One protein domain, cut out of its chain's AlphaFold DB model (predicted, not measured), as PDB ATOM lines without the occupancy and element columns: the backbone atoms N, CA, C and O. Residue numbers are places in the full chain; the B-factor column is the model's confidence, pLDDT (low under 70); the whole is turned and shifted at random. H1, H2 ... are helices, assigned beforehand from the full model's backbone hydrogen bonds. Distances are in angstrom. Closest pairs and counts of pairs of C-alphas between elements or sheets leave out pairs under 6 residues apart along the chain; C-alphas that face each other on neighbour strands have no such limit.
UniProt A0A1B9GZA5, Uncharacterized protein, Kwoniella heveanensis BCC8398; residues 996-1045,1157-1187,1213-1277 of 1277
ATOM      1  N   TYR A 996     148.508 166.278 115.429       76.50
ATOM      2  CA  TYR A 996     149.054 165.620 114.238       76.50
ATOM      3  C   TYR A 996     150.127 166.463 113.542       76.50
ATOM      4  O   TYR A 996     151.138 165.912 113.115       76.50
ATOM      5  N   GLU A 997     149.967 167.786 113.512       78.00
ATOM      6  CA  GLU A 997     150.958 168.707 112.941       78.00
ATOM      7  C   GLU A 997     152.250 168.738 113.768       78.00
ATOM      8  O   GLU A 997     153.338 168.671 113.199       78.00
ATOM      9  N   VAL A 998     152.150 168.715 115.107       78.50
ATOM     10  CA  VAL A 998     153.312 168.582 116.010       78.50
ATOM     11  C   VAL A 998     154.119 167.321 115.688       78.50
ATOM     12  O   VAL A 998     155.346 167.371 115.589       78.50
ATOM     13  N   LYS A 999     153.437 166.184 115.492       77.12
ATOM     14  CA  LYS A 999     154.082 164.907 115.148       77.12
ATOM     15  C   LYS A 999     154.655 164.917 113.727       77.12
ATOM     16  O   LYS A 999     155.738 164.376 113.516       77.12
ATOM     17  N   ARG A1000     153.951 165.527 112.768       83.06
ATOM     18  CA  ARG A1000     154.388 165.664 111.371       83.06
ATOM     19  C   ARG A1000     155.713 166.417 111.291       83.06
ATOM     20  O   ARG A1000     156.683 165.847 110.807       83.06
ATOM     21  N   ILE A1001     155.771 167.628 111.841       82.50
ATOM     22  CA  ILE A1001     156.956 168.495 111.771       82.50
ATOM     23  C   ILE A1001     158.146 167.866 112.486       82.50
ATOM     24  O   ILE A1001     159.262 167.883 111.973       82.50
ATOM     25  N   TRP A1002     157.916 167.271 113.659       80.56
ATOM     26  CA  TRP A1002     158.976 166.574 114.382       80.56
ATOM     27  C   TRP A1002     159.607 165.468 113.524       80.56
ATOM     28  O   TRP A1002     160.829 165.402 113.385       80.56
ATOM     29  N   ASN A1003     158.767 164.646 112.889       77.62
ATOM     30  CA  ASN A1003     159.219 163.572 112.010       77.62
ATOM     31  C   ASN A1003     159.852 164.098 110.713       77.62
ATOM     32  O   ASN A1003     160.761 163.461 110.190       77.62
ATOM     33  N   GLU A1004     159.382 165.221 110.168       76.62
ATOM     34  CA  GLU A1004     159.965 165.860 108.983       76.62
ATOM     35  C   GLU A1004     161.389 166.344 109.257       76.62
ATOM     36  O   GLU A1004     162.287 166.026 108.484       76.62
ATOM     37  N   VAL A1005     161.623 167.025 110.382       74.19
ATOM     38  CA  VAL A1005     162.964 167.481 110.791       74.19
ATOM     39  C   VAL A1005     163.894 166.294 111.065       74.19
ATOM     40  O   VAL A1005     165.061 166.320 110.667       74.19
ATOM     41  N   GLU A1006     163.375 165.231 111.689       69.00
ATOM     42  CA  GLU A1006     164.128 164.001 111.964       69.00
ATOM     43  C   GLU A1006     164.510 163.257 110.675       69.00
ATOM     44  O   GLU A1006     165.676 162.910 110.483       69.00
ATOM     45  N   LYS A1007     163.559 163.063 109.750       68.38
ATOM     46  CA  LYS A1007     163.809 162.465 108.424       68.38
ATOM     47  C   LYS A1007     164.759 163.316 107.595       68.38
ATOM     48  O   LYS A1007     165.638 162.790 106.917       68.38
ATOM     49  N   ALA A1008     164.610 164.632 107.689       67.12
ATOM     50  CA  ALA A1008     165.513 165.590 107.085       67.12
ATOM     51  C   ALA A1008     166.852 165.679 107.818       67.12
ATOM     52  O   ALA A1008     167.659 166.505 107.422       67.12
ATOM     53  N   GLY A1009     167.134 164.832 108.817       59.88
ATOM     54  CA  GLY A1009     168.443 164.629 109.441       59.88
ATOM     55  C   GLY A1009     169.058 165.879 110.068       59.88
ATOM     56  O   GLY A1009     170.281 166.025 110.032       59.88
ATOM     57  N   PHE A1010     168.230 166.788 110.584       65.88
ATOM     58  CA  PHE A1010     168.677 167.905 111.414       65.88
ATOM     59  C   PHE A1010     168.793 167.470 112.882       65.88
ATOM     60  O   PHE A1010     168.159 166.512 113.325       65.88
ATOM     61  N   GLY A1011     169.643 168.156 113.643       62.91
ATOM     62  CA  GLY A1011     169.849 167.873 115.058       62.91
ATOM     63  C   GLY A1011     168.767 168.501 115.935       62.91
ATOM     64  O   GLY A1011     168.214 169.546 115.613       62.91
ATOM     65  N   PHE A1012     168.516 167.877 117.086       68.62
ATOM     66  CA  PHE A1012     167.650 168.418 118.132       68.62
ATOM     67  C   PHE A1012     168.472 168.810 119.359       68.62
ATOM     68  O   PHE A1012     169.369 168.066 119.780       68.62
ATOM     69  N   ASP A1013     168.139 169.947 119.964       69.50
ATOM     70  CA  ASP A1013     168.740 170.399 121.217       69.50
ATOM     71  C   ASP A1013     167.848 170.112 122.442       69.50
ATOM     72  O   ASP A1013     166.703 169.658 122.346       69.50
ATOM     73  N   ALA A1014     168.381 170.371 123.639       69.56
ATOM     74  CA  ALA A1014     167.635 170.201 124.884       69.56
ATOM     75  C   ALA A1014     166.383 171.101 124.957       69.56
ATOM     76  O   ALA A1014     165.410 170.751 125.630       69.56
ATOM     77  N   GLY A1015     166.389 172.253 124.278       72.38
ATOM     78  CA  GLY A1015     165.244 173.153 124.169       72.38
ATOM     79  C   GLY A1015     164.103 172.516 123.381       72.38
ATOM     80  O   GLY A1015     162.975 172.479 123.869       72.38
ATOM     81  N   ASN A1016     164.398 171.911 122.232       79.88
ATOM     82  CA  ASN A1016     163.428 171.225 121.383       79.88
ATOM     83  C   ASN A1016     162.726 170.089 122.117       79.88
ATOM     84  O   ASN A1016     161.504 170.006 122.074       79.88
ATOM     85  N   TYR A1017     163.466 169.253 122.849       81.12
ATOM     86  CA  TYR A1017     162.862 168.178 123.643       81.12
ATOM     87  C   TYR A1017     162.038 168.707 124.826       81.12
ATOM     88  O   TYR A1017     161.011 168.120 125.175       81.12
ATOM     89  N   ASN A1018     162.439 169.832 125.428       81.75
ATOM     90  CA  ASN A1018     161.645 170.510 126.454       81.75
ATOM     91  C   ASN A1018     160.327 171.065 125.882       81.75
ATOM     92  O   ASN A1018     159.277 170.867 126.498       81.75
ATOM     93  N   HIS A1019     160.372 171.712 124.712       83.56
ATOM     94  CA  HIS A1019     159.198 172.220 123.998       83.56
ATOM     95  C   HIS A1019     158.310 171.089 123.470       83.56
ATOM     96  O   HIS A1019     157.095 171.179 123.608       83.56
ATOM     97  N   LEU A1020     158.884 169.990 122.976       84.19
ATOM     98  CA  LEU A1020     158.148 168.789 122.577       84.19
ATOM     99  C   LEU A1020     157.424 168.159 123.770       84.19
ATOM    100  O   LEU A1020     156.243 167.849 123.672       84.19
ATOM    101  N   SER A1021     158.097 167.998 124.914       83.56
ATOM    102  CA  SER A1021     157.470 167.455 126.128       83.56
ATOM    103  C   SER A1021     156.280 168.319 126.574       83.56
ATOM    104  O   SER A1021     155.214 167.793 126.889       83.56
ATOM    105  N   VAL A1022     156.419 169.649 126.516       85.31
ATOM    106  CA  VAL A1022     155.321 170.593 126.790       85.31
ATOM    107  C   VAL A1022     154.211 170.488 125.742       85.31
ATOM    108  O   VAL A1022     153.036 170.483 126.106       85.31
ATOM    109  N   ALA A1023     154.561 170.374 124.462       84.38
ATOM    110  CA  ALA A1023     153.603 170.273 123.371       84.38
ATOM    111  C   ALA A1023     152.757 168.996 123.466       84.38
ATOM    112  O   ALA A1023     151.532 169.054 123.355       84.38
ATOM    113  N   LEU A1024     153.388 167.859 123.767       81.69
ATOM    114  CA  LEU A1024     152.716 166.580 124.010       81.69
ATOM    115  C   LEU A1024     151.803 166.649 125.240       81.69
ATOM    116  O   LEU A1024     150.659 166.202 125.191       81.69
ATOM    117  N   ALA A1025     152.260 167.283 126.322       83.31
ATOM    118  CA  ALA A1025     151.458 167.470 127.528       83.31
ATOM    119  C   ALA A1025     150.194 168.313 127.268       83.31
ATOM    120  O   ALA A1025     149.111 167.945 127.725       83.31
ATOM    121  N   ARG A1026     150.317 169.413 126.509       83.00
ATOM    122  CA  ARG A1026     149.202 170.315 126.154       83.00
ATOM    123  C   ARG A1026     148.206 169.700 125.170       83.00
ATOM    124  O   ARG A1026     147.022 169.987 125.251       83.00
ATOM    125  N   THR A1027     148.672 168.844 124.265       79.56
ATOM    126  CA  THR A1027     147.825 168.157 123.270       79.56
ATOM    127  C   THR A1027     147.176 166.871 123.804       79.56
ATOM    128  O   THR A1027     146.411 166.220 123.092       79.56
ATOM    129  N   GLY A1028     147.447 166.512 125.066       75.31
ATOM    130  CA  GLY A1028     146.815 165.394 125.769       75.31
ATOM    131  C   GLY A1028     147.621 164.089 125.786       75.31
ATOM    132  O   GLY A1028     147.166 163.115 126.386       75.31
ATOM    133  N   ASP A1029     148.820 164.032 125.199       79.75
ATOM    134  CA  ASP A1029     149.724 162.877 125.294       79.75
ATOM    135  C   ASP A1029     150.628 162.961 126.536       79.75
ATOM    136  O   ASP A1029     151.833 163.223 126.488       79.75
ATOM    137  N   VAL A1030     150.019 162.714 127.697       81.19
ATOM    138  CA  VAL A1030     150.712 162.784 128.991       81.19
ATOM    139  C   VAL A1030     151.811 161.721 129.104       81.19
ATOM    140  O   VAL A1030     152.864 161.966 129.686       81.19
ATOM    141  N   ILE A1031     151.599 160.526 128.546       76.81
ATOM    142  CA  ILE A1031     152.569 159.426 128.663       76.81
ATOM    143  C   ILE A1031     153.802 159.707 127.795       76.81
ATOM    144  O   ILE A1031     154.920 159.494 128.274       76.81
ATOM    145  N   GLY A1032     153.615 160.213 126.572       76.56
ATOM    146  CA  GLY A1032     154.712 160.646 125.704       76.56
ATOM    147  C   GLY A1032     155.496 161.818 126.298       76.56
ATOM    148  O   GLY A1032     156.726 161.801 126.293       76.56
ATOM    149  N   ALA A1033     154.812 162.783 126.919       80.25
ATOM    150  CA  ALA A1033     155.461 163.922 127.572       80.25
ATOM    151  C   ALA A1033     156.412 163.508 128.713       80.25
ATOM    152  O   ALA A1033     157.545 163.998 128.784       80.25
ATOM    153  N   PHE A1034     155.977 162.582 129.578       81.62
ATOM    154  CA  PHE A1034     156.804 162.028 130.660       81.62
ATOM    155  C   PHE A1034     157.946 161.148 130.132       81.62
ATOM    156  O   PHE A1034     159.043 161.181 130.688       81.62
ATOM    157  N   MET A1035     157.718 160.406 129.042       81.12
ATOM    158  CA  MET A1035     158.749 159.595 128.385       81.12
ATOM    159  C   MET A1035     159.920 160.457 127.904       81.12
ATOM    160  O   MET A1035     161.067 160.158 128.226       81.12
ATOM    161  N   VAL A1036     159.639 161.547 127.184       76.69
ATOM    162  CA  VAL A1036     160.673 162.464 126.674       76.69
ATOM    163  C   VAL A1036     161.469 163.090 127.827       76.69
ATOM    164  O   VAL A1036     162.699 163.148 127.782       76.69
ATOM    165  N   ALA A1037     160.793 163.517 128.895       77.12
ATOM    166  CA  ALA A1037     161.450 164.159 130.031       77.12
ATOM    167  C   ALA A1037     162.344 163.208 130.853       77.12
ATOM    168  O   ALA A1037     163.413 163.618 131.306       77.12
ATOM    169  N   ASP A1038     161.934 161.953 131.040       77.69
ATOM    170  CA  ASP A1038     162.679 160.975 131.844       77.69
ATOM    171  C   ASP A1038     163.749 160.233 131.025       77.69
ATOM    172  O   ASP A1038     164.915 160.172 131.413       77.69
ATOM    173  N   GLN A1039     163.387 159.719 129.847       72.81
ATOM    174  CA  GLN A1039     164.261 158.839 129.066       72.81
ATOM    175  C   GLN A1039     165.243 159.579 128.158       72.81
ATOM    176  O   GLN A1039     166.268 159.002 127.801       72.81
ATOM    177  N   ILE A1040     164.943 160.825 127.775       70.19
ATOM    178  CA  ILE A1040     165.805 161.619 126.888       70.19
ATOM    179  C   ILE A1040     166.515 162.709 127.684       70.19
ATOM    180  O   ILE A1040     167.741 162.702 127.744       70.19
ATOM    181  N   LEU A1041     165.772 163.623 128.320       71.81
ATOM    182  CA  LEU A1041     166.377 164.750 129.041       71.81
ATOM    183  C   LEU A1041     167.153 164.268 130.279       71.81
ATOM    184  O   LEU A1041     168.375 164.371 130.317       71.81
ATOM    185  N   LEU A1042     166.478 163.672 131.268       75.19
ATOM    186  CA  LEU A1042     167.137 163.242 132.512       75.19
ATOM    187  C   LEU A1042     168.260 162.222 132.281       75.19
ATOM    188  O   LEU A1042     169.327 162.359 132.875       75.19
ATOM    189  N   LYS A1043     168.056 161.240 131.398       72.00
ATOM    190  CA  LYS A1043     169.079 160.231 131.100       72.00
ATOM    191  C   LYS A1043     170.345 160.837 130.479       72.00
ATOM    192  O   LYS A1043     171.442 160.546 130.947       72.00
ATOM    193  N   ARG A1044     170.210 161.727 129.487       63.53
ATOM    194  CA  ARG A1044     171.369 162.413 128.885       63.53
ATOM    195  C   ARG A1044     172.072 163.329 129.884       63.53
ATOM    196  O   ARG A1044     173.296 163.385 129.894       63.53
ATOM    197  N   TYR A1045     171.327 163.999 130.764       69.06
ATOM    198  CA  TYR A1045     171.926 164.769 131.856       69.06
ATOM    199  C   TYR A1045     172.783 163.902 132.784       69.06
ATOM    200  O   TYR A1045     173.901 164.292 133.119       69.06
ATOM    201  N   TRP A1157     171.029 169.597 129.040       65.62
ATOM    202  CA  TRP A1157     170.081 168.475 128.885       65.62
ATOM    203  C   TRP A1157     169.180 168.192 130.098       65.62
ATOM    204  O   TRP A1157     168.932 167.050 130.431       65.62
ATOM    205  N   LYS A1158     168.633 169.198 130.778       74.06
ATOM    206  CA  LYS A1158     167.712 169.010 131.913       74.06
ATOM    207  C   LYS A1158     166.274 169.403 131.557       74.06
ATOM    208  O   LYS A1158     166.079 170.316 130.747       74.06
ATOM    209  N   PRO A1159     165.259 168.795 132.205       79.38
ATOM    210  CA  PRO A1159     163.898 169.312 132.161       79.38
ATOM    211  C   PRO A1159     163.868 170.774 132.615       79.38
ATOM    212  O   PRO A1159     164.337 171.112 133.708       79.38
ATOM    213  N   SER A1160     163.335 171.653 131.770       81.12
ATOM    214  CA  SER A1160     163.195 173.068 132.106       81.12
ATOM    215  C   SER A1160     162.182 173.253 133.244       81.12
ATOM    216  O   SER A1160     161.289 172.426 133.450       81.12
ATOM    217  N   LEU A1161     162.273 174.361 133.989       80.31
ATOM    218  CA  LEU A1161     161.297 174.667 135.045       80.31
ATOM    219  C   LEU A1161     159.868 174.795 134.496       80.31
ATOM    220  O   LEU A1161     158.915 174.466 135.201       80.31
ATOM    221  N   LEU A1162     159.726 175.255 133.249       80.19
ATOM    222  CA  LEU A1162     158.445 175.344 132.552       80.19
ATOM    223  C   LEU A1162     157.922 173.951 132.171       80.19
ATOM    224  O   LEU A1162     156.761 173.646 132.411       80.19
ATOM    225  N   THR A1163     158.786 173.070 131.673       83.75
ATOM    226  CA  THR A1163     158.428 171.673 131.390       83.75
ATOM    227  C   THR A1163     157.977 170.967 132.668       83.75
ATOM    228  O   THR A1163     156.898 170.386 132.706       83.75
ATOM    229  N   LEU A1164     158.727 171.098 133.766       85.00
ATOM    230  CA  LEU A1164     158.352 170.516 135.060       85.00
ATOM    231  C   LEU A1164     157.048 171.092 135.624       85.00
ATOM    232  O   LEU A1164     156.300 170.366 136.274       85.00
ATOM    233  N   SER A1165     156.761 172.378 135.398       84.50
ATOM    234  CA  SER A1165     155.516 172.984 135.872       84.50
ATOM    235  C   SER A1165     154.301 172.486 135.088       84.50
ATOM    236  O   SER A1165     153.290 172.173 135.710       84.50
ATOM    237  N   VAL A1166     154.413 172.335 133.765       84.69
ATOM    238  CA  VAL A1166     153.353 171.778 132.905       84.69
ATOM    239  C   VAL A1166     153.128 170.284 133.189       84.69
ATOM    240  O   VAL A1166     151.993 169.805 133.211       84.69
ATOM    241  N   LEU A1167     154.191 169.532 133.475       87.31
ATOM    242  CA  LEU A1167     154.075 168.130 133.891       87.31
ATOM    243  C   LEU A1167     153.442 167.988 135.289       87.31
ATOM    244  O   LEU A1167     152.653 167.078 135.519       87.31
ATOM    245  N   ASP A1168     153.725 168.903 136.220       87.19
ATOM    246  CA  ASP A1168     153.068 168.941 137.538       87.19
ATOM    247  C   ASP A1168     151.575 169.289 137.423       87.19
ATOM    248  O   ASP A1168     150.743 168.671 138.086       87.19
ATOM    249  N   THR A1169     151.205 170.246 136.563       85.25
ATOM    250  CA  THR A1169     149.793 170.616 136.368       85.25
ATOM    251  C   THR A1169     148.995 169.493 135.712       85.25
ATOM    252  O   THR A1169     147.916 169.166 136.207       85.25
ATOM    253  N   THR A1170     149.526 168.853 134.665       84.31
ATOM    254  CA  THR A1170     148.898 167.669 134.043       84.31
ATOM    255  C   THR A1170     148.759 166.514 135.036       84.31
ATOM    256  O   THR A1170     147.690 165.910 135.142       84.31
ATOM    257  N   TYR A1171     149.801 166.236 135.823       86.50
ATOM    258  CA  TYR A1171     149.770 165.197 136.852       86.50
ATOM    259  C   TYR A1171     148.715 165.494 137.931       86.50
ATOM    260  O   TYR A1171     147.917 164.622 138.275       86.50
ATOM    261  N   ALA A1172     148.633 166.738 138.413       83.44
ATOM    262  CA  ALA A1172     147.635 167.163 139.397       83.44
ATOM    263  C   ALA A1172     146.191 167.064 138.873       83.44
ATOM    264  O   ALA A1172     145.289 166.678 139.618       83.44
ATOM    265  N   GLN A1173     145.962 167.369 137.593       79.50
ATOM    266  CA  GLN A1173     144.650 167.200 136.963       79.50
ATOM    267  C   GLN A1173     144.237 165.734 136.871       79.50
ATOM    268  O   GLN A1173     143.073 165.415 137.109       79.50
ATOM    269  N   LEU A1174     145.175 164.830 136.583       80.06
ATOM    270  CA  LEU A1174     144.907 163.394 136.615       80.06
ATOM    271  C   LEU A1174     144.578 162.910 138.037       80.06
ATOM    272  O   LEU A1174     143.681 162.080 138.199       80.06
ATOM    273  N   GLU A1175     145.240 163.446 139.072       81.69
ATOM    274  CA  GLU A1175     144.900 163.167 140.480       81.69
ATOM    275  C   GLU A1175     143.473 163.622 140.814       81.69
ATOM    276  O   GLU A1175     142.722 162.902 141.477       81.69
ATOM    277  N   GLU A1176     143.079 164.806 140.352       77.94
ATOM    278  CA  GLU A1176     141.746 165.362 140.582       77.94
ATOM    279  C   GLU A1176     140.656 164.614 139.800       77.94
ATOM    280  O   GLU A1176     139.614 164.272 140.368       77.94
ATOM    281  N   ALA A1177     140.915 164.267 138.540       70.81
ATOM    282  CA  ALA A1177     140.029 163.439 137.722       70.81
ATOM    283  C   ALA A1177     139.855 162.032 138.324       70.81
ATOM    284  O   ALA A1177     138.741 161.502 138.360       70.81
ATOM    285  N   GLY A1178     140.931 161.457 138.875       65.94
ATOM    286  CA  GLY A1178     140.897 160.197 139.618       65.94
ATOM    287  C   GLY A1178     140.029 160.263 140.880       65.94
ATOM    288  O   GLY A1178     139.321 159.302 141.179       65.94
ATOM    289  N   LYS A1179     140.023 161.404 141.585       71.00
ATOM    290  CA  LYS A1179     139.161 161.644 142.758       71.00
ATOM    291  C   LYS A1179     137.691 161.832 142.380       71.00
ATOM    292  O   LYS A1179     136.820 161.352 143.098       71.00
ATOM    293  N   ARG A1180     137.410 162.512 141.264       63.28
ATOM    294  CA  ARG A1180     136.044 162.854 140.828       63.28
ATOM    295  C   ARG A1180     135.329 161.742 140.043       63.28
ATOM    296  O   ARG A1180     134.142 161.895 139.780       63.28
ATOM    297  N   ARG A1181     136.012 160.646 139.657       58.16
ATOM    298  CA  ARG A1181     135.484 159.584 138.755       58.16
ATOM    299  C   ARG A1181     134.772 160.162 137.516       58.16
ATOM    300  O   ARG A1181     133.780 159.612 137.047       58.16
ATOM    301  N   ALA A1182     135.252 161.304 137.026       53.50
ATOM    302  CA  ALA A1182     134.575 162.072 135.994       53.50
ATOM    303  C   ALA A1182     134.811 161.421 134.625       53.50
ATOM    304  O   ALA A1182     135.900 161.520 134.062       53.50
ATOM    305  N   TRP A1183     133.791 160.740 134.110       54.88
ATOM    306  CA  TRP A1183     133.725 160.296 132.722       54.88
ATOM    307  C   TRP A1183     132.974 161.360 131.929       54.88
ATOM    308  O   TRP A1183     131.801 161.611 132.206       54.88
ATOM    309  N   VAL A1184     133.635 161.991 130.960       53.09
ATOM    310  CA  VAL A1184     132.978 162.921 130.035       53.09
ATOM    311  C   VAL A1184     132.791 162.187 128.701       53.09
ATOM    312  O   VAL A1184     133.748 161.572 128.216       53.09
ATOM    313  N   PRO A1185     131.577 162.161 128.121       50.69
ATOM    314  CA  PRO A1185     131.384 161.620 126.780       50.69
ATOM    315  C   PRO A1185     132.177 162.470 125.779       50.69
ATOM    316  O   PRO A1185     132.010 163.687 125.736       50.69
ATOM    317  N   LEU A1186     133.048 161.836 124.991       53.66
ATOM    318  CA  LEU A1186     133.759 162.511 123.909       53.66
ATOM    319  C   LEU A1186     132.778 162.696 122.748       53.66
ATOM    320  O   LEU A1186     132.491 161.751 122.017       53.66
ATOM    321  N   THR A1187     132.219 163.891 122.594       47.47
ATOM    322  CA  THR A1187     131.507 164.282 121.373       47.47
ATOM    323  C   THR A1187     132.387 165.253 120.605       47.47
ATOM    324  O   THR A1187     132.292 166.456 120.818       47.47
ATOM    325  N   THR A1213     132.640 156.515 123.162       48.56
ATOM    326  CA  THR A1213     133.971 156.462 123.758       48.56
ATOM    327  C   THR A1213     134.013 157.470 124.903       48.56
ATOM    328  O   THR A1213     133.861 158.675 124.719       48.56
ATOM    329  N   TYR A1214     134.162 156.965 126.126       53.75
ATOM    330  CA  TYR A1214     134.364 157.798 127.306       53.75
ATOM    331  C   TYR A1214     135.865 158.032 127.481       53.75
ATOM    332  O   TYR A1214     136.640 157.075 127.478       53.75
ATOM    333  N   GLY A1215     136.273 159.293 127.616       61.34
ATOM    334  CA  GLY A1215     137.677 159.679 127.745       61.34
ATOM    335  C   GLY A1215     137.904 160.673 128.874       61.34
ATOM    336  O   GLY A1215     136.980 161.337 129.346       61.34
ATOM    337  N   VAL A1216     139.154 160.758 129.322       67.50
ATOM    338  CA  VAL A1216     139.596 161.775 130.281       67.50
ATOM    339  C   VAL A1216     139.918 163.041 129.503       67.50
ATOM    340  O   VAL A1216     140.640 162.983 128.512       67.50
ATOM    341  N   VAL A1217     139.394 164.172 129.958       70.00
ATOM    342  CA  VAL A1217     139.611 165.483 129.346       70.00
ATOM    343  C   VAL A1217     140.332 166.380 130.344       70.00
ATOM    344  O   VAL A1217     139.986 166.381 131.527       70.00
ATOM    345  N   LEU A1218     141.343 167.120 129.887       70.88
ATOM    346  CA  LEU A1218     142.126 168.025 130.728       70.88
ATOM    347  C   LEU A1218     141.594 169.472 130.606       70.88
ATOM    348  O   LEU A1218     141.756 170.096 129.557       70.88
ATOM    349  N   PRO A1219     140.991 170.055 131.666       68.06
ATOM    350  CA  PRO A1219     140.306 171.351 131.567       68.06
ATOM    351  C   PRO A1219     141.217 172.548 131.257       68.06
ATOM    352  O   PRO A1219     140.815 173.464 130.552       68.06
ATOM    353  N   LEU A1220     142.456 172.553 131.768       67.81
ATOM    354  CA  LEU A1220     143.404 173.669 131.557       67.81
ATOM    355  C   LEU A1220     143.985 173.722 130.135       67.81
ATOM    356  O   LEU A1220     144.654 174.694 129.803       67.81
ATOM    357  N   PHE A1221     143.741 172.705 129.309       69.62
ATOM    358  CA  PHE A1221     144.241 172.629 127.938       69.62
ATOM    359  C   PHE A1221     143.079 172.607 126.942       69.62
ATOM    360  O   PHE A1221     143.020 171.741 126.079       69.62
ATOM    361  N   GLY A1222     142.103 173.505 127.115       65.00
ATOM    362  CA  GLY A1222     141.005 173.677 126.159       65.00
ATOM    363  C   GLY A1222     140.081 172.464 126.023       65.00
ATOM    364  O   GLY A1222     139.554 172.222 124.944       65.00
ATOM    365  N   ASN A1223     139.898 171.681 127.093       69.31
ATOM    366  CA  ASN A1223     139.142 170.425 127.067       69.31
ATOM    367  C   ASN A1223     139.682 169.392 126.055       69.31
ATOM    368  O   ASN A1223     138.924 168.624 125.459       69.31
ATOM    369  N   THR A1224     141.004 169.308 125.914       71.56
ATOM    370  CA  THR A1224     141.653 168.261 125.115       71.56
ATOM    371  C   THR A1224     141.523 166.881 125.766       71.56
ATOM    372  O   THR A1224     141.714 166.703 126.975       71.56
ATOM    373  N   ALA A1225     141.181 165.882 124.951       73.19
ATOM    374  CA  ALA A1225     141.122 164.488 125.372       73.19
ATOM    375  C   ALA A1225     142.534 163.915 125.558       73.19
ATOM    376  O   ALA A1225     143.427 164.177 124.753       73.19
ATOM    377  N   VAL A1226     142.728 163.085 126.585       76.38
ATOM    378  CA  VAL A1226     143.986 162.355 126.785       76.38
ATOM    379  C   VAL A1226     144.164 161.343 125.654       76.38
ATOM    380  O   VAL A1226     143.266 160.540 125.391       76.38
ATOM    381  N   ARG A1227     145.324 161.359 124.996       75.19
ATOM    382  CA  ARG A1227     145.644 160.545 123.812       75.19
ATOM    383  C   ARG A1227     146.667 159.459 124.138       75.19
ATOM    384  O   ARG A1227     147.393 159.529 125.129       75.19
ATOM    385  N   ASN A1228     146.707 158.417 123.312       70.56
ATOM    386  CA  ASN A1228     147.740 157.389 123.385       70.56
ATOM    387  C   ASN A1228     148.988 157.816 122.599       70.56
ATOM    388  O   ASN A1228     148.888 158.076 121.404       70.56
ATOM    389  N   HIS A1229     150.156 157.770 123.241       65.31
ATOM    390  CA  HIS A1229     151.444 158.141 122.645       65.31
ATOM    391  C   HIS A1229     151.774 157.483 121.293       65.31
ATOM    392  O   HIS A1229     152.371 158.121 120.431       65.31
ATOM    393  N   VAL A1230     151.385 156.220 121.072       62.94
ATOM    394  CA  VAL A1230     151.691 155.516 119.809       62.94
ATOM    395  C   VAL A1230     150.691 155.881 118.716       62.94
ATOM    396  O   VAL A1230     151.073 156.250 117.607       62.94
ATOM    397  N   THR A1231     149.401 155.770 119.038       64.62
ATOM    398  CA  THR A1231     148.321 155.770 118.045       64.62
ATOM    399  C   THR A1231     147.642 157.126 117.873       64.62
ATOM    400  O   THR A1231     146.826 157.261 116.976       64.62
ATOM    401  N   GLY A1232     147.884 158.118 118.738       65.81
ATOM    402  CA  GLY A1232     147.231 159.438 118.683       65.81
ATOM    403  C   GLY A1232     145.733 159.452 119.035       65.81
ATOM    404  O   GLY A1232     145.204 160.497 119.403       65.81
ATOM    405  N   HIS A1233     145.061 158.297 118.992       70.06
ATOM    406  CA  HIS A1233     143.665 158.108 119.398       70.06
ATOM    407  C   HIS A1233     143.418 158.338 120.902       70.06
ATOM    408  O   HIS A1233     144.340 158.157 121.711       70.06
ATOM    409  N   PRO A1234     142.172 158.667 121.307       69.25
ATOM    410  CA  PRO A1234     141.810 158.860 122.709       69.25
ATOM    411  C   PRO A1234     142.144 157.630 123.565       69.25
ATOM    412  O   PRO A1234     141.840 156.482 123.222       69.25
ATOM    413  N   ALA A1235     142.792 157.877 124.700       67.50
ATOM    414  CA  ALA A1235     143.236 156.848 125.621       67.50
ATOM    415  C   ALA A1235     142.029 156.161 126.279       67.50
ATOM    416  O   ALA A1235     141.258 156.779 127.006       67.50
ATOM    417  N   ARG A1236     141.911 154.843 126.079       64.06
ATOM    418  CA  ARG A1236     140.856 154.007 126.688       64.06
ATOM    419  C   ARG A1236     141.122 153.642 128.162       64.06
ATOM    420  O   ARG A1236     140.335 152.913 128.754       64.06
ATOM    421  N   LYS A1237     142.243 154.096 128.741       67.88
ATOM    422  CA  LYS A1237     142.667 153.798 130.122       67.88
ATOM    423  C   LYS A1237     142.100 154.821 131.104       67.88
ATOM    424  O   LYS A1237     142.060 156.011 130.801       67.88
ATOM    425  N   GLY A1238     141.728 154.372 132.302       67.38
ATOM    426  CA  GLY A1238     141.219 155.265 133.349       67.38
ATOM    427  C   GLY A1238     142.311 156.173 133.954       67.38
ATOM    428  O   GLY A1238     143.483 155.786 133.967       67.38
ATOM    429  N   PRO A1239     141.959 157.338 134.547       72.62
ATOM    430  CA  PRO A1239     142.933 158.261 135.151       72.62
ATOM    431  C   PRO A1239     143.845 157.593 136.193       72.62
ATOM    432  O   PRO A1239     145.045 157.850 136.245       72.62
ATOM    433  N   LEU A1240     143.289 156.682 137.002       74.25
ATOM    434  CA  LEU A1240     144.027 155.943 138.034       74.25
ATOM    435  C   LEU A1240     145.039 154.949 137.446       74.25
ATOM    436  O   LEU A1240     146.108 154.748 138.020       74.25
ATOM    437  N   GLU A1241     144.727 154.329 136.310       75.50
ATOM    438  CA  GLU A1241     145.646 153.413 135.626       75.50
ATOM    439  C   GLU A1241     146.797 154.173 134.972       75.50
ATOM    440  O   GLU A1241     147.944 153.725 135.030       75.50
ATOM    441  N   ILE A1242     146.506 155.350 134.411       77.94
ATOM    442  CA  ILE A1242     147.515 156.256 133.857       77.94
ATOM    443  C   ILE A1242     148.459 156.719 134.973       77.94
ATOM    444  O   ILE A1242     149.670 156.566 134.835       77.94
ATOM    445  N   LEU A1243     147.933 157.164 136.121       81.19
ATOM    446  CA  LEU A1243     148.751 157.548 137.279       81.19
ATOM    447  C   LEU A1243     149.613 156.396 137.813       81.19
ATOM    448  O   LEU A1243     150.797 156.592 138.085       81.19
ATOM    449  N   ARG A1244     149.064 155.178 137.930       80.56
ATOM    450  CA  ARG A1244     149.856 153.995 138.323       80.56
ATOM    451  C   ARG A1244     150.969 153.704 137.320       80.56
ATOM    452  O   ARG A1244     152.077 153.371 137.728       80.56
ATOM    453  N   SER A1245     150.686 153.837 136.025       80.94
ATOM    454  CA  SER A1245     151.684 153.652 134.970       80.94
ATOM    455  C   SER A1245     152.799 154.694 135.057       80.94
ATOM    456  O   SER A1245     153.967 154.325 134.951       80.94
ATOM    457  N   LEU A1246     152.462 155.967 135.289       83.44
ATOM    458  CA  LEU A1246     153.440 157.049 135.444       83.44
ATOM    459  C   LEU A1246     154.312 156.839 136.687       83.44
ATOM    460  O   LEU A1246     155.534 156.858 136.582       83.44
ATOM    461  N   ASN A1247     153.705 156.532 137.836       83.94
ATOM    462  CA  ASN A1247     154.436 156.296 139.085       83.94
ATOM    463  C   ASN A1247     155.342 155.062 139.021       83.94
ATOM    464  O   ASN A1247     156.404 155.052 139.640       83.94
ATOM    465  N   LYS A1248     154.941 154.030 138.268       82.12
ATOM    466  CA  LYS A1248     155.751 152.822 138.079       82.12
ATOM    467  C   LYS A1248     156.912 153.045 137.105       82.12
ATOM    468  O   LYS A1248     157.996 152.535 137.359       82.12
ATOM    469  N   ARG A1249     156.684 153.744 135.985       77.69
ATOM    470  CA  ARG A1249     157.678 153.882 134.903       77.69
ATOM    471  C   ARG A1249     158.613 155.082 135.064       77.69
ATOM    472  O   ARG A1249     159.756 154.975 134.651       77.69
ATOM    473  N   TYR A1250     158.153 156.174 135.674       83.44
ATOM    474  CA  TYR A1250     158.864 157.460 135.728       83.44
ATOM    475  C   TYR A1250     159.005 157.976 137.172       83.44
ATOM    476  O   TYR A1250     158.787 159.152 137.468       83.44
ATOM    477  N   SER A1251     159.332 157.078 138.107       81.06
ATOM    478  CA  SER A1251     159.369 157.365 139.551       81.06
ATOM    479  C   SER A1251     160.366 158.467 139.934       81.06
ATOM    480  O   SER A1251     160.068 159.281 140.812       81.06
ATOM    481  N   LYS A1252     161.518 158.540 139.251       79.19
ATOM    482  CA  LYS A1252     162.538 159.585 139.438       79.19
ATOM    483  C   LYS A1252     161.986 160.977 139.107       79.19
ATOM    484  O   LYS A1252     162.039 161.874 139.951       79.19
ATOM    485  N   LEU A1253     161.408 161.144 137.915       81.38
ATOM    486  CA  LEU A1253     160.806 162.404 137.472       81.38
ATOM    487  C   LEU A1253     159.621 162.823 138.359       81.38
ATOM    488  O   LEU A1253     159.518 163.990 138.739       81.38
ATOM    489  N   VAL A1254     158.767 161.880 138.768       83.38
ATOM    490  CA  VAL A1254     157.677 162.152 139.727       83.38
ATOM    491  C   VAL A1254     158.234 162.609 141.081       83.38
ATOM    492  O   VAL A1254     157.726 163.567 141.665       83.38
ATOM    493  N   GLY A1255     159.312 161.988 141.570       81.56
ATOM    494  CA  GLY A1255     160.016 162.425 142.777       81.56
ATOM    495  C   GLY A1255     160.532 163.864 142.674       81.56
ATOM    496  O   GLY A1255     160.355 164.654 143.606       81.56
ATOM    497  N   LEU A1256     161.093 164.235 141.518       82.12
ATOM    498  CA  LEU A1256     161.560 165.592 141.226       82.12
ATOM    499  C   LEU A1256     160.403 166.607 141.217       82.12
ATOM    500  O   LEU A1256     160.500 167.669 141.840       82.12
ATOM    501  N   ILE A1257     159.279 166.266 140.581       83.56
ATOM    502  CA  ILE A1257     158.057 167.087 140.585       83.56
ATOM    503  C   ILE A1257     157.563 167.305 142.023       83.56
ATOM    504  O   ILE A1257     157.341 168.448 142.440       83.56
ATOM    505  N   MET A1258     157.475 166.238 142.823       82.31
ATOM    506  CA  MET A1258     157.045 166.307 144.226       82.31
ATOM    507  C   MET A1258     157.990 167.155 145.086       82.31
ATOM    508  O   MET A1258     157.528 167.918 145.941       82.31
ATOM    509  N   PHE A1259     159.299 167.081 144.847       82.31
ATOM    510  CA  PHE A1259     160.289 167.940 145.497       82.31
ATOM    511  C   PHE A1259     160.050 169.426 145.180       82.31
ATOM    512  O   PHE A1259     159.947 170.247 146.099       82.31
ATOM    513  N   HIS A1260     159.868 169.783 143.906       78.00
ATOM    514  CA  HIS A1260     159.569 171.162 143.500       78.00
ATOM    515  C   HIS A1260     158.211 171.660 144.017       78.00
ATOM    516  O   HIS A1260     158.071 172.848 144.330       78.00
ATOM    517  N   ARG A1261     157.212 170.778 144.136       80.38
ATOM    518  CA  ARG A1261     155.899 171.082 144.728       80.38
ATOM    519  C   ARG A1261     156.027 171.418 146.219       80.38
ATOM    520  O   ARG A1261     155.509 172.446 146.655       80.38
ATOM    521  N   LYS A1262     156.800 170.629 146.981       81.50
ATOM    522  CA  LYS A1262     157.122 170.898 148.400       81.50
ATOM    523  C   LYS A1262     157.905 172.199 148.584       81.50
ATOM    524  O   LYS A1262     157.576 172.980 149.474       81.50
ATOM    525  N   LYS A1263     158.899 172.462 147.728       80.88
ATOM    526  CA  LYS A1263     159.689 173.703 147.762       80.88
ATOM    527  C   LYS A1263     158.812 174.941 147.536       80.88
ATOM    528  O   LYS A1263     158.856 175.866 148.338       80.88
ATOM    529  N   ARG A1264     157.937 174.914 146.521       78.25
ATOM    530  CA  ARG A1264     156.978 176.002 146.248       78.25
ATOM    531  C   ARG A1264     156.017 176.247 147.411       78.25
ATOM    532  O   ARG A1264     155.713 177.397 147.706       78.25
ATOM    533  N   LEU A1265     155.553 175.187 148.075       77.88
ATOM    534  CA  LEU A1265     154.707 175.303 149.263       77.88
ATOM    535  C   LEU A1265     155.466 175.961 150.429       77.88
ATOM    536  O   LEU A1265     154.937 176.866 151.066       77.88
ATOM    537  N   ALA A1266     156.713 175.550 150.673       77.44
ATOM    538  CA  ALA A1266     157.562 176.127 151.714       77.44
ATOM    539  C   ALA A1266     157.860 177.617 151.464       77.44
ATOM    540  O   ALA A1266     157.786 178.422 152.394       77.44
ATOM    541  N   ASP A1267     158.131 177.995 150.212       77.81
ATOM    542  CA  ASP A1267     158.352 179.389 149.817       77.81
ATOM    543  C   ASP A1267     157.079 180.235 149.963       77.81
ATOM    544  O   ASP A1267     157.156 181.359 150.462       77.81
ATOM    545  N   ARG A1268     155.901 179.684 149.624       79.81
ATOM    546  CA  ARG A1268     154.600 180.337 149.861       79.81
ATOM    547  C   ARG A1268     154.358 180.583 151.346       79.81
ATOM    548  O   ARG A1268     154.129 181.716 151.737       79.81
ATOM    549  N   ILE A1269     154.542 179.564 152.187       82.19
ATOM    550  CA  ILE A1269     154.423 179.694 153.649       82.19
ATOM    551  C   ILE A1269     155.400 180.752 154.186       82.19
ATOM    552  O   ILE A1269     155.069 181.511 155.096       82.19
ATOM    553  N   LYS A1270     156.613 180.832 153.626       79.06
ATOM    554  CA  LYS A1270     157.617 181.834 154.000       79.06
ATOM    555  C   LYS A1270     157.230 183.246 153.546       79.06
ATOM    556  O   LYS A1270     157.482 184.190 154.292       79.06
ATOM    557  N   GLN A1271     156.626 183.402 152.368       75.25
ATOM    558  CA  GLN A1271     156.075 184.673 151.881       75.25
ATOM    559  C   GLN A1271     154.849 185.110 152.684       75.25
ATOM    560  O   GLN A1271     154.787 186.267 153.088       75.25
ATOM    561  N   ASP A1272     153.934 184.201 153.001       78.81
ATOM    562  CA  ASP A1272     152.743 184.490 153.805       78.81
ATOM    563  C   ASP A1272     153.133 184.882 155.235       78.81
ATOM    564  O   ASP A1272     152.639 185.871 155.765       78.81
ATOM    565  N   ARG A1273     154.135 184.214 155.827       76.50
ATOM    566  CA  ARG A1273     154.739 184.628 157.109       76.50
ATOM    567  C   ARG A1273     155.458 185.978 157.049       76.50
ATOM    568  O   ARG A1273     155.615 186.605 158.088       76.50
ATOM    569  N   ARG A1274     155.948 186.394 155.877       70.75
ATOM    570  CA  ARG A1274     156.558 187.719 155.655       70.75
ATOM    571  C   ARG A1274     155.528 188.807 155.356       70.75
ATOM    572  O   ARG A1274     155.872 189.961 155.515       70.75
ATOM    573  N   ARG A1275     154.331 188.446 154.886       66.38
ATOM    574  CA  ARG A1275     153.193 189.358 154.680       66.38
ATOM    575  C   ARG A1275     152.342 189.528 155.938       66.38
ATOM    576  O   ARG A1275     151.686 190.546 156.088       66.38
ATOM    577  N   ALA A1276     152.318 188.511 156.800       69.19
ATOM    578  CA  ALA A1276     151.645 188.536 158.097       69.19
ATOM    579  C   ALA A1276     152.489 189.185 159.213       69.19
ATOM    580  O   ALA A1276     151.961 189.461 160.286       69.19
ATOM    581  N   LYS A1277     153.792 189.375 158.971       64.94
ATOM    582  CA  LYS A1277     154.685 190.239 159.751       64.94
ATOM    583  C   LYS A1277     154.752 191.597 159.081       64.94
ATOM    584  O   LYS A1277     154.915 192.579 159.830       64.94
TER     585      LYS A1277
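Overview. This is residues 996 to 1045, 1157 to 1187 and 1213 to 1277 of the 1277 residues of an uncharacterized protein of Kwoniella heveanensis BCC8398 (UniProt A0A1B9GZA5). The longest helix, H6, crosses one side of a loose up-and-down bundle of four helices, H2, H3, H4 and H5, and its residues 1262 to 1275 stick out beyond it as an arm. On the opposite side of the bundle H1 comes near H2, while the unnamed residues 1213 to 1238 form a long looping stretch. The printed part has 146 residues with six named helices, H1 to H6 in chain order, and no named strand; the class is all helix. The whole is compact, with a radius of gyration of the C-alphas of 16.7 A, and spans 58 by 40 by 27 A.

Arrangement. H6, residues 1251 to 1275, touches H3, residues 1030 to 1045, about perpendicular at 88 degrees; their closest C-alphas, those of Leu 1253 and Asp 1038, are 6.1 A apart. With residue 1257 alone H6 touches H4, residues 1161 to 1180, about perpendicular at 85 degrees; C-alphas 1257 and 1168, the closest, are 6.1 A apart. H3 and H2, residues 1014 to 1026, form a helical hairpin at a shallow tilt of 17 degrees, with closest C-alphas Ala 1033 and Ser 1021 at 4.3 A. H4 touches H2 with residues 1163 to 1170 alone, the same way at 22 degrees, a shallow tilt; C-alphas 1163 and 1022, the closest, are 5.7 A apart. H4 also touches H5, residues 1239 to 1249, with residues 1171 to 1178 alone, at a steep tilt of 45 degrees, opposite ways; the closest C-alphas, Gly 1178 and Pro 1239, are 5.3 A apart. H1, residues 996 to 1007, is close to H2 but not clearly touching, with C-alphas 998 and 1023, the closest, 7.6 A apart. H2 and H5 are apart. Every O i to N i+4 pair is within hydrogen-bond range in H1, H2, H4, H5 and H6; in H3 it is 9 of 12.

Along the chain. H6 is 35.9 A from first to last C-alpha, H4 28.5 A, H3 21.5 A, H2 18.5 A, H1 16.2 A and H5 15.4 A. H1 begins at C-alpha 996 (149.054, 165.620, 114.238), and H6 ends at C-alpha 1275 (153.193, 189.358, 154.680).

Size, cuts and confidence. The C-alphas of Ala 1008 and Lys 1277, the two farthest apart, are 59.1 A apart. Residues 1046 to 1156 are not printed, with 5.1 A between C-alphas 1045 and 1157; residues 1188 to 1212 are not printed either, with 8.5 A between C-alphas 1187 and 1213. Of the links printed whole, none is long. The printed part's mean pLDDT is 74.6, with 42 residues under 70, among them 1006 to 1014 and 1180 to 1187.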